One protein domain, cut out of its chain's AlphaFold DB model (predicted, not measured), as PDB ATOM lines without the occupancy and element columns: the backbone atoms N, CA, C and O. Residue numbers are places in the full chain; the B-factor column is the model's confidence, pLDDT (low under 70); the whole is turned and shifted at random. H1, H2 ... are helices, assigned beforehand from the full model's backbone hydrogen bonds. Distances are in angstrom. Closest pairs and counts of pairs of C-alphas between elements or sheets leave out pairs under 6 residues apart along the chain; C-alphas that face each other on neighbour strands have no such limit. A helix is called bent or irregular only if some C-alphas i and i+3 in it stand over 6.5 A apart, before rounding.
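Overview. This is residues 123 to 182 of the 235 residues of the protein "HMG box domain-containing protein" of Jimgerdemannia flammicorona (UniProt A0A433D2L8). Three helices make an open triangle: H2 and H3 are the two legs of a V that meet near their ends at a tight link, and H1 runs across the open side of the V and packs on both legs. The tip of the V, residues 159 to 164, sticks out away from H1. The printed part has 60 residues with three named helices, H1, H2 and H3 in chain order, and no named strand; the class is all helix. It is only just compact, close to loose, with a radius of gyration of the C-alphas of 12.4 A, and flat, spanning 35 by 29 by 16 A.

Along the chain. H1, residues 123 to 141, begins with C-alpha 123 at (25.819, -31.240, 40.765) and is 27.3 A long. It has a kink of 35 degrees near residue 134 and is neither bent nor irregular, but only just: C-alphas 133 and 136 are 6.4 A apart. H2, residues 147 to 160, is 20.1 A long. H3, residues 163 to 177, is 20.4 A long and ends with C-alpha 177 at (23.053, -40.012, 35.501).

Arrangement. H1 and H2 touch, closest at the C-alphas of Arg 131 and Val 154, 6.1 A apart. They run opposite ways at a steep tilt of 68 degrees, only just short of about perpendicular. H1 touches H3 with residues 123 to 130 alone, closest at the C-alphas of Ser 126 and Ala 173, 5.0 A apart. Their tilt of 67 degrees is steep, only just short of about perpendicular, and they run opposite ways. H2 and H3 are close but not clearly touching; their closest C-alphas, of Trp 158 and Arg 166, are 7.7 A apart. Every O i to N i+4 pair is within hydrogen-bond range in H2 and H3, and 12 of 15 are in H1.

Size, cuts and confidence. The C-alphas farthest apart, of Gly 144 and Leu 178, are 35.0 A apart. The printed part has no cut, and both links are tight. Mean pLDDT of the printed part is 88.7, with residues 177 to 182 under 70.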
ATOM      1  N   LYS A 123      26.231 -32.523  40.177       76.69
ATOM      2  CA  LYS A 123      25.819 -31.240  40.765       76.69
ATOM      3  C   LYS A 123      25.097 -30.333  39.762       76.69
ATOM      4  O   LYS A 123      24.056 -29.780  40.102       76.69
ATOM      5  N   GLU A 124      25.606 -30.206  38.539       82.56
ATOM      6  CA  GLU A 124      24.985 -29.392  37.482       82.56
ATOM      7  C   GLU A 124      23.631 -29.970  37.063       82.56
ATOM      8  O   GLU A 124      22.648 -29.237  36.962       82.56
ATOM      9  N   LEU A 125      23.550 -31.298  36.935       85.56
ATOM     10  CA  LEU A 125      22.304 -31.990  36.603       85.56
ATOM     11  C   LEU A 125      21.212 -31.763  37.658       85.56
ATOM     12  O   LEU A 125      20.047 -31.611  37.301       85.56
ATOM     13  N   SER A 126      21.572 -31.701  38.944       91.25
ATOM     14  CA  SER A 126      20.596 -31.467  40.019       91.25
ATOM     15  C   SER A 126      19.906 -30.100  39.920       91.25
ATOM     16  O   SER A 126      18.694 -30.012  40.106       91.25
ATOM     17  N   ILE A 127      20.649 -29.056  39.536       92.50
ATOM     18  CA  ILE A 127      20.109 -27.702  39.344       92.50
ATOM     19  C   ILE A 127      19.243 -27.639  38.082       92.50
ATOM     20  O   ILE A 127      18.204 -26.981  38.083       92.50
ATOM     21  N   ASP A 128      19.638 -28.330  37.011       89.81
ATOM     22  CA  ASP A 128      18.842 -28.382  35.782       89.81
ATOM     23  C   ASP A 128      17.489 -29.073  35.998       89.81
ATOM     24  O   ASP A 128      16.476 -28.579  35.504       89.81
ATOM     25  N   ILE A 129      17.448 -30.167  36.767       92.06
ATOM     26  CA  ILE A 129      16.193 -30.854  37.117       92.06
ATOM     27  C   ILE A 129      15.302 -29.926  37.947       92.06
ATOM     28  O   ILE A 129      14.136 -29.735  37.607       92.06
ATOM     29  N   TYR A 130      15.865 -29.275  38.969       95.25
ATOM     30  CA  TYR A 130      15.136 -28.287  39.767       95.25
ATOM     31  C   TYR A 130      14.579 -27.143  38.907       95.25
ATOM     32  O   TYR A 130      13.427 -26.737  39.072       95.25
ATOM     33  N   ARG A 131      15.360 -26.649  37.933       94.56
ATOM     34  CA  ARG A 131      14.894 -25.629  36.982       94.56
ATOM     35  C   ARG A 131      13.695 -26.121  36.188       94.56
ATOM     36  O   ARG A 131      12.761 -25.348  36.020       94.56
ATOM     37  N   MET A 132      13.720 -27.354  35.687       91.06
ATOM     38  CA  MET A 132      12.611 -27.889  34.895       91.06
ATOM     39  C   MET A 132      11.312 -27.957  35.698       91.06
ATOM     40  O   MET A 132      10.275 -27.563  35.169       91.06
ATOM     41  N   ASP A 133      11.377 -28.370  36.963       92.94
ATOM     42  CA  ASP A 133      10.199 -28.434  37.831       92.94
ATOM     43  C   ASP A 133       9.667 -27.027  38.152       92.94
ATOM     44  O   ASP A 133       8.479 -26.746  37.984       92.94
ATOM     45  N   LYS A 134      10.551 -26.096  38.534       94.06
ATOM     46  CA  LYS A 134      10.159 -24.736  38.948       94.06
ATOM     47  C   LYS A 134       9.846 -23.783  37.803       94.06
ATOM     48  O   LYS A 134       9.122 -22.808  37.999       94.06
ATOM     49  N   GLN A 135      10.333 -24.055  36.597       92.75
ATOM     50  CA  GLN A 135      10.068 -23.214  35.432       92.75
ATOM     51  C   GLN A 135       8.567 -23.112  35.135       92.75
ATOM     52  O   GLN A 135       8.100 -22.023  34.805       92.75
ATOM     53  N   TYR A 136       7.803 -24.198  35.290       90.88
ATOM     54  CA  TYR A 136       6.356 -24.169  35.062       90.88
ATOM     55  C   TYR A 136       5.622 -23.291  36.081       90.88
ATOM     56  O   TYR A 136       4.753 -22.512  35.694       90.88
ATOM     57  N   GLU A 137       6.011 -23.353  37.359       93.81
ATOM     58  CA  GLU A 137       5.452 -22.497  38.415       93.81
ATOM     59  C   GLU A 137       5.728 -21.012  38.126       93.81
ATOM     60  O   GLU A 137       4.830 -20.173  38.214       93.81
ATOM     61  N   ILE A 138       6.957 -20.690  37.708       94.25
ATOM     62  CA  ILE A 138       7.365 -19.318  37.381       94.25
ATOM     63  C   ILE A 138       6.615 -18.803  36.150       94.25
ATOM     64  O   ILE A 138       6.132 -17.674  36.162       94.25
ATOM     65  N   MET A 139       6.484 -19.618  35.100       92.81
ATOM     66  CA  MET A 139       5.760 -19.230  33.885       92.81
ATOM     67  C   MET A 139       4.259 -19.039  34.131       92.81
ATOM     68  O   MET A 139       3.646 -18.208  33.463       92.81
ATOM     69  N   ALA A 140       3.675 -19.780  35.077       94.50
ATOM     70  CA  ALA A 140       2.278 -19.616  35.469       94.50
ATOM     71  C   ALA A 140       2.046 -18.319  36.258       94.50
ATOM     72  O   ALA A 140       1.055 -17.632  36.030       94.50
ATOM     73  N   GLN A 141       2.966 -17.968  37.161       95.56
ATOM     74  CA  GLN A 141       2.882 -16.724  37.931       95.56
ATOM     75  C   GLN A 141       3.214 -15.485  37.086       95.56
ATOM     76  O   GLN A 141       2.603 -14.434  37.265       95.56
ATOM     77  N   TRP A 142       4.171 -15.607  36.161       94.38
ATOM     78  CA  TRP A 142       4.707 -14.505  35.359       94.38
ATOM     79  C   TRP A 142       4.677 -14.870  33.868       94.38
ATOM     80  O   TRP A 142       5.718 -15.184  33.276       94.38
ATOM     81  N   PRO A 143       3.494 -14.850  33.227       93.88
ATOM     82  CA  PRO A 143       3.388 -15.172  31.812       93.88
ATOM     83  C   PRO A 143       4.201 -14.175  30.975       93.88
ATOM     84  O   PRO A 143       4.077 -12.962  31.126       93.88
ATOM     85  N   GLY A 144       5.047 -14.690  30.080       93.25
ATOM     86  CA  GLY A 144       5.896 -13.873  29.203       93.25
ATOM     87  C   GLY A 144       7.267 -13.500  29.776       93.25
ATOM     88  O   GLY A 144       8.008 -12.764  29.126       93.25
ATOM     89  N   VAL A 145       7.638 -14.015  30.952       94.81
ATOM     90  CA  VAL A 145       8.991 -13.838  31.493       94.81
ATOM     91  C   VAL A 145      10.047 -14.479  30.577       94.81
ATOM     92  O   VAL A 145       9.856 -15.563  30.021       94.81
ATOM     93  N   ASN A 146      11.181 -13.800  30.400       96.38
ATOM     94  CA  ASN A 146      12.265 -14.277  29.548       96.38
ATOM     95  C   ASN A 146      13.007 -15.455  30.208       96.38
ATOM     96  O   ASN A 146      13.241 -15.457  31.415       96.38
ATOM     97  N   ASN A 147      13.476 -16.422  29.415       92.75
ATOM     98  CA  ASN A 147      14.243 -17.580  29.894       92.75
ATOM     99  C   ASN A 147      15.491 -17.189  30.707       92.75
ATOM    100  O   ASN A 147      15.866 -17.880  31.660       92.75
ATOM    101  N   ASN A 148      16.131 -16.071  30.350       93.88
ATOM    102  CA  ASN A 148      17.273 -15.541  31.098       93.88
ATOM    103  C   ASN A 148      16.878 -15.128  32.523       93.88
ATOM    104  O   ASN A 148      17.625 -15.379  33.470       93.88
ATOM    105  N   ASP A 149      15.693 -14.543  32.682       95.44
ATOM    106  CA  ASP A 149      15.180 -14.116  33.980       95.44
ATOM    107  C   ASP A 149      14.695 -15.315  34.794       95.44
ATOM    108  O   ASP A 149      15.033 -15.411  35.971       95.44
ATOM    109  N   ILE A 150      14.044 -16.301  34.159       93.81
ATOM    110  CA  ILE A 150      13.715 -17.590  34.797       93.81
ATOM    111  C   ILE A 150      14.977 -18.217  35.394       93.81
ATOM    112  O   ILE A 150      14.982 -18.631  36.550       93.81
ATOM    113  N   THR A 151      16.078 -18.238  34.638       94.31
ATOM    114  CA  THR A 151      17.347 -18.812  35.110       94.31
ATOM    115  C   THR A 151      17.878 -18.079  36.346       94.31
ATOM    116  O   THR A 151      18.329 -18.719  37.296       94.31
ATOM    117  N   ARG A 152      17.788 -16.742  36.379       96.12
ATOM    118  CA  ARG A 152      18.199 -15.929  37.538       96.12
ATOM    119  C   ARG A 152      17.296 -16.143  38.755       96.12
ATOM    120  O   ARG A 152      17.803 -16.237  39.876       96.12
ATOM    121  N   ILE A 153      15.985 -16.243  38.538       95.88
ATOM    122  CA  ILE A 153      14.994 -16.508  39.589       95.88
ATOM    123  C   ILE A 153      15.251 -17.887  40.195       95.88
ATOM    124  O   ILE A 153      15.457 -17.985  41.402       95.88
ATOM    125  N   VAL A 154      15.359 -18.932  39.370       96.19
ATOM    126  CA  VAL A 154      15.625 -20.305  39.826       96.19
ATOM    127  C   VAL A 154      16.948 -20.397  40.583       96.19
ATOM    128  O   VAL A 154      16.997 -21.006  41.648       96.19
ATOM    129  N   ALA A 155      18.013 -19.751  40.100       94.56
ATOM    130  CA  ALA A 155      19.289 -19.721  40.817       94.56
ATOM    131  C   ALA A 155      19.170 -19.049  42.198       94.56
ATOM    132  O   ALA A 155      19.849 -19.445  43.146       94.56
ATOM    133  N   SER A 156      18.306 -18.038  42.322       96.06
ATOM    134  CA  SER A 156      18.030 -17.363  43.593       96.06
ATOM    135  C   SER A 156      17.173 -18.224  44.524       96.06
ATOM    136  O   SER A 156      17.438 -18.247  45.724       96.06
ATOM    137  N   MET A 157      16.196 -18.959  43.982       95.81
ATOM    138  CA  MET A 157      15.378 -19.922  44.728       95.81
ATOM    139  C   MET A 157      16.234 -21.074  45.257       95.81
ATOM    140  O   MET A 157      16.233 -21.327  46.455       95.81
ATOM    141  N   TRP A 158      17.085 -21.665  44.415       95.25
ATOM    142  CA  TRP A 158      17.975 -22.767  44.793       95.25
ATOM    143  C   TRP A 158      18.911 -22.426  45.962       95.25
ATOM    144  O   TRP A 158      19.191 -23.268  46.811       95.25
ATOM    145  N   LYS A 159      19.390 -21.175  46.033       94.88
ATOM    146  CA  LYS A 159      20.218 -20.696  47.154       94.88
ATOM    147  C   LYS A 159      19.445 -20.584  48.470       94.88
ATOM    148  O   LYS A 159      20.060 -20.677  49.528       94.88
ATOM    149  N   ARG A 160      18.136 -20.325  48.401       96.31
ATOM    150  CA  ARG A 160      17.245 -20.193  49.565       96.31
ATOM    151  C   ARG A 160      16.620 -21.522  49.975       96.31
ATOM    152  O   ARG A 160      16.153 -21.628  51.102       96.31
ATOM    153  N   GLU A 161      16.633 -22.501  49.080       95.50
ATOM    154  CA  GLU A 161      16.034 -23.806  49.310       95.50
ATOM    155  C   GLU A 161      16.736 -24.567  50.437       95.50
ATOM    156  O   GLU A 161      17.955 -24.445  50.642       95.50
ATOM    157  N   THR A 162      15.974 -25.382  51.161       96.50
ATOM    158  CA  THR A 162      16.511 -26.223  52.235       96.50
ATOM    159  C   THR A 162      17.509 -27.244  51.683       96.50
ATOM    160  O   THR A 162      17.464 -27.640  50.515       96.50
ATOM    161  N   GLU A 163      18.466 -27.672  52.513       93.44
ATOM    162  CA  GLU A 163      19.434 -28.694  52.082       93.44
ATOM    163  C   GLU A 163      18.745 -30.045  51.817       93.44
ATOM    164  O   GLU A 163      19.176 -30.788  50.941       93.44
ATOM    165  N   GLU A 164      17.638 -30.327  52.507       93.81
ATOM    166  CA  GLU A 164      16.822 -31.536  52.336       93.81
ATOM    167  C   GLU A 164      16.253 -31.648  50.917       93.81
ATOM    168  O   GLU A 164      16.383 -32.686  50.263       93.81
ATOM    169  N   GLU A 165      15.673 -30.564  50.397       92.94
ATOM    170  CA  GLU A 165      15.179 -30.548  49.022       92.94
ATOM    171  C   GLU A 165      16.326 -30.618  48.017       92.94
ATOM    172  O   GLU A 165      16.256 -31.379  47.048       92.94
ATOM    173  N   ARG A 166      17.422 -29.891  48.260       93.00
ATOM    174  CA  ARG A 166      18.607 -29.966  47.395       93.00
ATOM    175  C   ARG A 166      19.146 -31.390  47.306       93.00
ATOM    176  O   ARG A 166      19.497 -31.837  46.212       93.00
ATOM    177  N   GLU A 167      19.163 -32.124  48.414       93.38
ATOM    178  CA  GLU A 167      19.597 -33.519  48.442       93.38
ATOM    179  C   GLU A 167      18.630 -34.439  47.687       93.38
ATOM    180  O   GLU A 167      19.075 -35.307  46.930       93.38
ATOM    181  N   ARG A 168      17.315 -34.193  47.769       93.75
ATOM    182  CA  ARG A 168      16.322 -34.900  46.942       93.75
ATOM    183  C   ARG A 168      16.643 -34.766  45.450       93.75
ATOM    184  O   ARG A 168      16.682 -35.773  44.742       93.75
ATOM    185  N   TYR A 169      16.935 -33.559  44.969       94.00
ATOM    186  CA  TYR A 169      17.290 -33.346  43.559       94.00
ATOM    187  C   TYR A 169      18.658 -33.925  43.188       94.00
ATOM    188  O   TYR A 169      18.822 -34.423  42.073       94.00
ATOM    189  N   ARG A 170      19.634 -33.946  44.106       92.50
ATOM    190  CA  ARG A 170      20.909 -34.657  43.891       92.50
ATOM    191  C   ARG A 170      20.711 -36.166  43.771       92.50
ATOM    192  O   ARG A 170      21.340 -36.789  42.915       92.50
ATOM    193  N   ALA A 171      19.823 -36.756  44.570       90.56
ATOM    194  CA  ALA A 171      19.485 -38.172  44.474       90.56
ATOM    195  C   ALA A 171      18.818 -38.502  43.127       90.56
ATOM    196  O   ALA A 171      19.211 -39.469  42.469       90.56
ATOM    197  N   ILE A 172      17.883 -37.658  42.668       89.81
ATOM    198  CA  ILE A 172      17.259 -37.793  41.340       89.81
ATOM    199  C   ILE A 172      18.315 -37.646  40.237       89.81
ATOM    200  O   ILE A 172      18.372 -38.483  39.339       89.81
ATOM    201  N   ALA A 173      19.201 -36.648  40.326       89.25
ATOM    202  CA  ALA A 173      20.285 -36.441  39.366       89.25
ATOM    203  C   ALA A 173      21.235 -37.642  39.295       89.25
ATOM    204  O   ALA A 173      21.625 -38.063  38.206       89.25
ATOM    205  N   LYS A 174      21.560 -38.249  40.441       86.12
ATOM    206  CA  LYS A 174      22.370 -39.469  40.512       86.12
ATOM    207  C   LYS A 174      21.657 -40.657  39.858       86.12
ATOM    208  O   LYS A 174      22.292 -41.404  39.116       86.12
ATOM    209  N   GLY A 175      20.348 -40.797  40.075       83.19
ATOM    210  CA  GLY A 175      19.513 -41.800  39.406       83.19
ATOM    211  C   GLY A 175      19.420 -41.585  37.891       83.19
ATOM    212  O   GLY A 175      19.547 -42.534  37.121       83.19
ATOM    213  N   MET A 176      19.278 -40.336  37.444       73.62
ATOM    214  CA  MET A 176      19.232 -39.975  36.024       73.62
ATOM    215  C   MET A 176      20.591 -40.087  35.336       73.62
ATOM    216  O   MET A 176      20.638 -40.477  34.177       73.62
ATOM    217  N   SER A 177      21.697 -39.818  36.032       66.19
ATOM    218  CA  SER A 177      23.053 -40.012  35.501       66.19
ATOM    219  C   SER A 177      23.348 -41.479  35.166       66.19
ATOM    220  O   SER A 177      24.241 -41.745  34.361       66.19
ATOM    221  N   LEU A 178      22.628 -42.426  35.782       60.59
ATOM    222  CA  LEU A 178      22.721 -43.859  35.484       60.59
ATOM    223  C   LEU A 178      21.899 -44.258  34.254       60.59
ATOM    224  O   LEU A 178      22.161 -45.299  33.651       60.59
ATOM    225  N   ILE A 179      20.933 -43.431  33.854       57.06
ATOM    226  CA  ILE A 179      20.235 -43.575  32.584       57.06
ATOM    227  C   ILE A 179      21.133 -42.900  31.544       57.06
ATOM    228  O   ILE A 179      21.357 -41.694  31.634       57.06
ATOM    229  N   PRO A 180      21.678 -43.619  30.545       52.75
ATOM    230  CA  PRO A 180      22.395 -42.970  29.460       52.75
ATOM    231  C   PRO A 180      21.390 -42.048  28.778       52.75
ATOM    232  O   PRO A 180      20.502 -42.526  28.072       52.75
ATOM    233  N   ILE A 181      21.471 -40.744  29.059       52.03
ATOM    234  CA  ILE A 181      20.549 -39.755  28.515       52.03
ATOM    235  C   ILE A 181      20.735 -39.798  27.002       52.03
ATOM    236  O   ILE A 181      21.675 -39.230  26.441       52.03
ATOM    237  N   TYR A 182      19.835 -40.519  26.336       42.88
ATOM    238  CA  TYR A 182      19.585 -40.377  24.921       42.88
ATOM    239  C   TYR A 182      19.239 -38.904  24.746       42.88
ATOM    240  O   TYR A 182      18.183 -38.469  25.186       42.88
TER     241      TYR A 182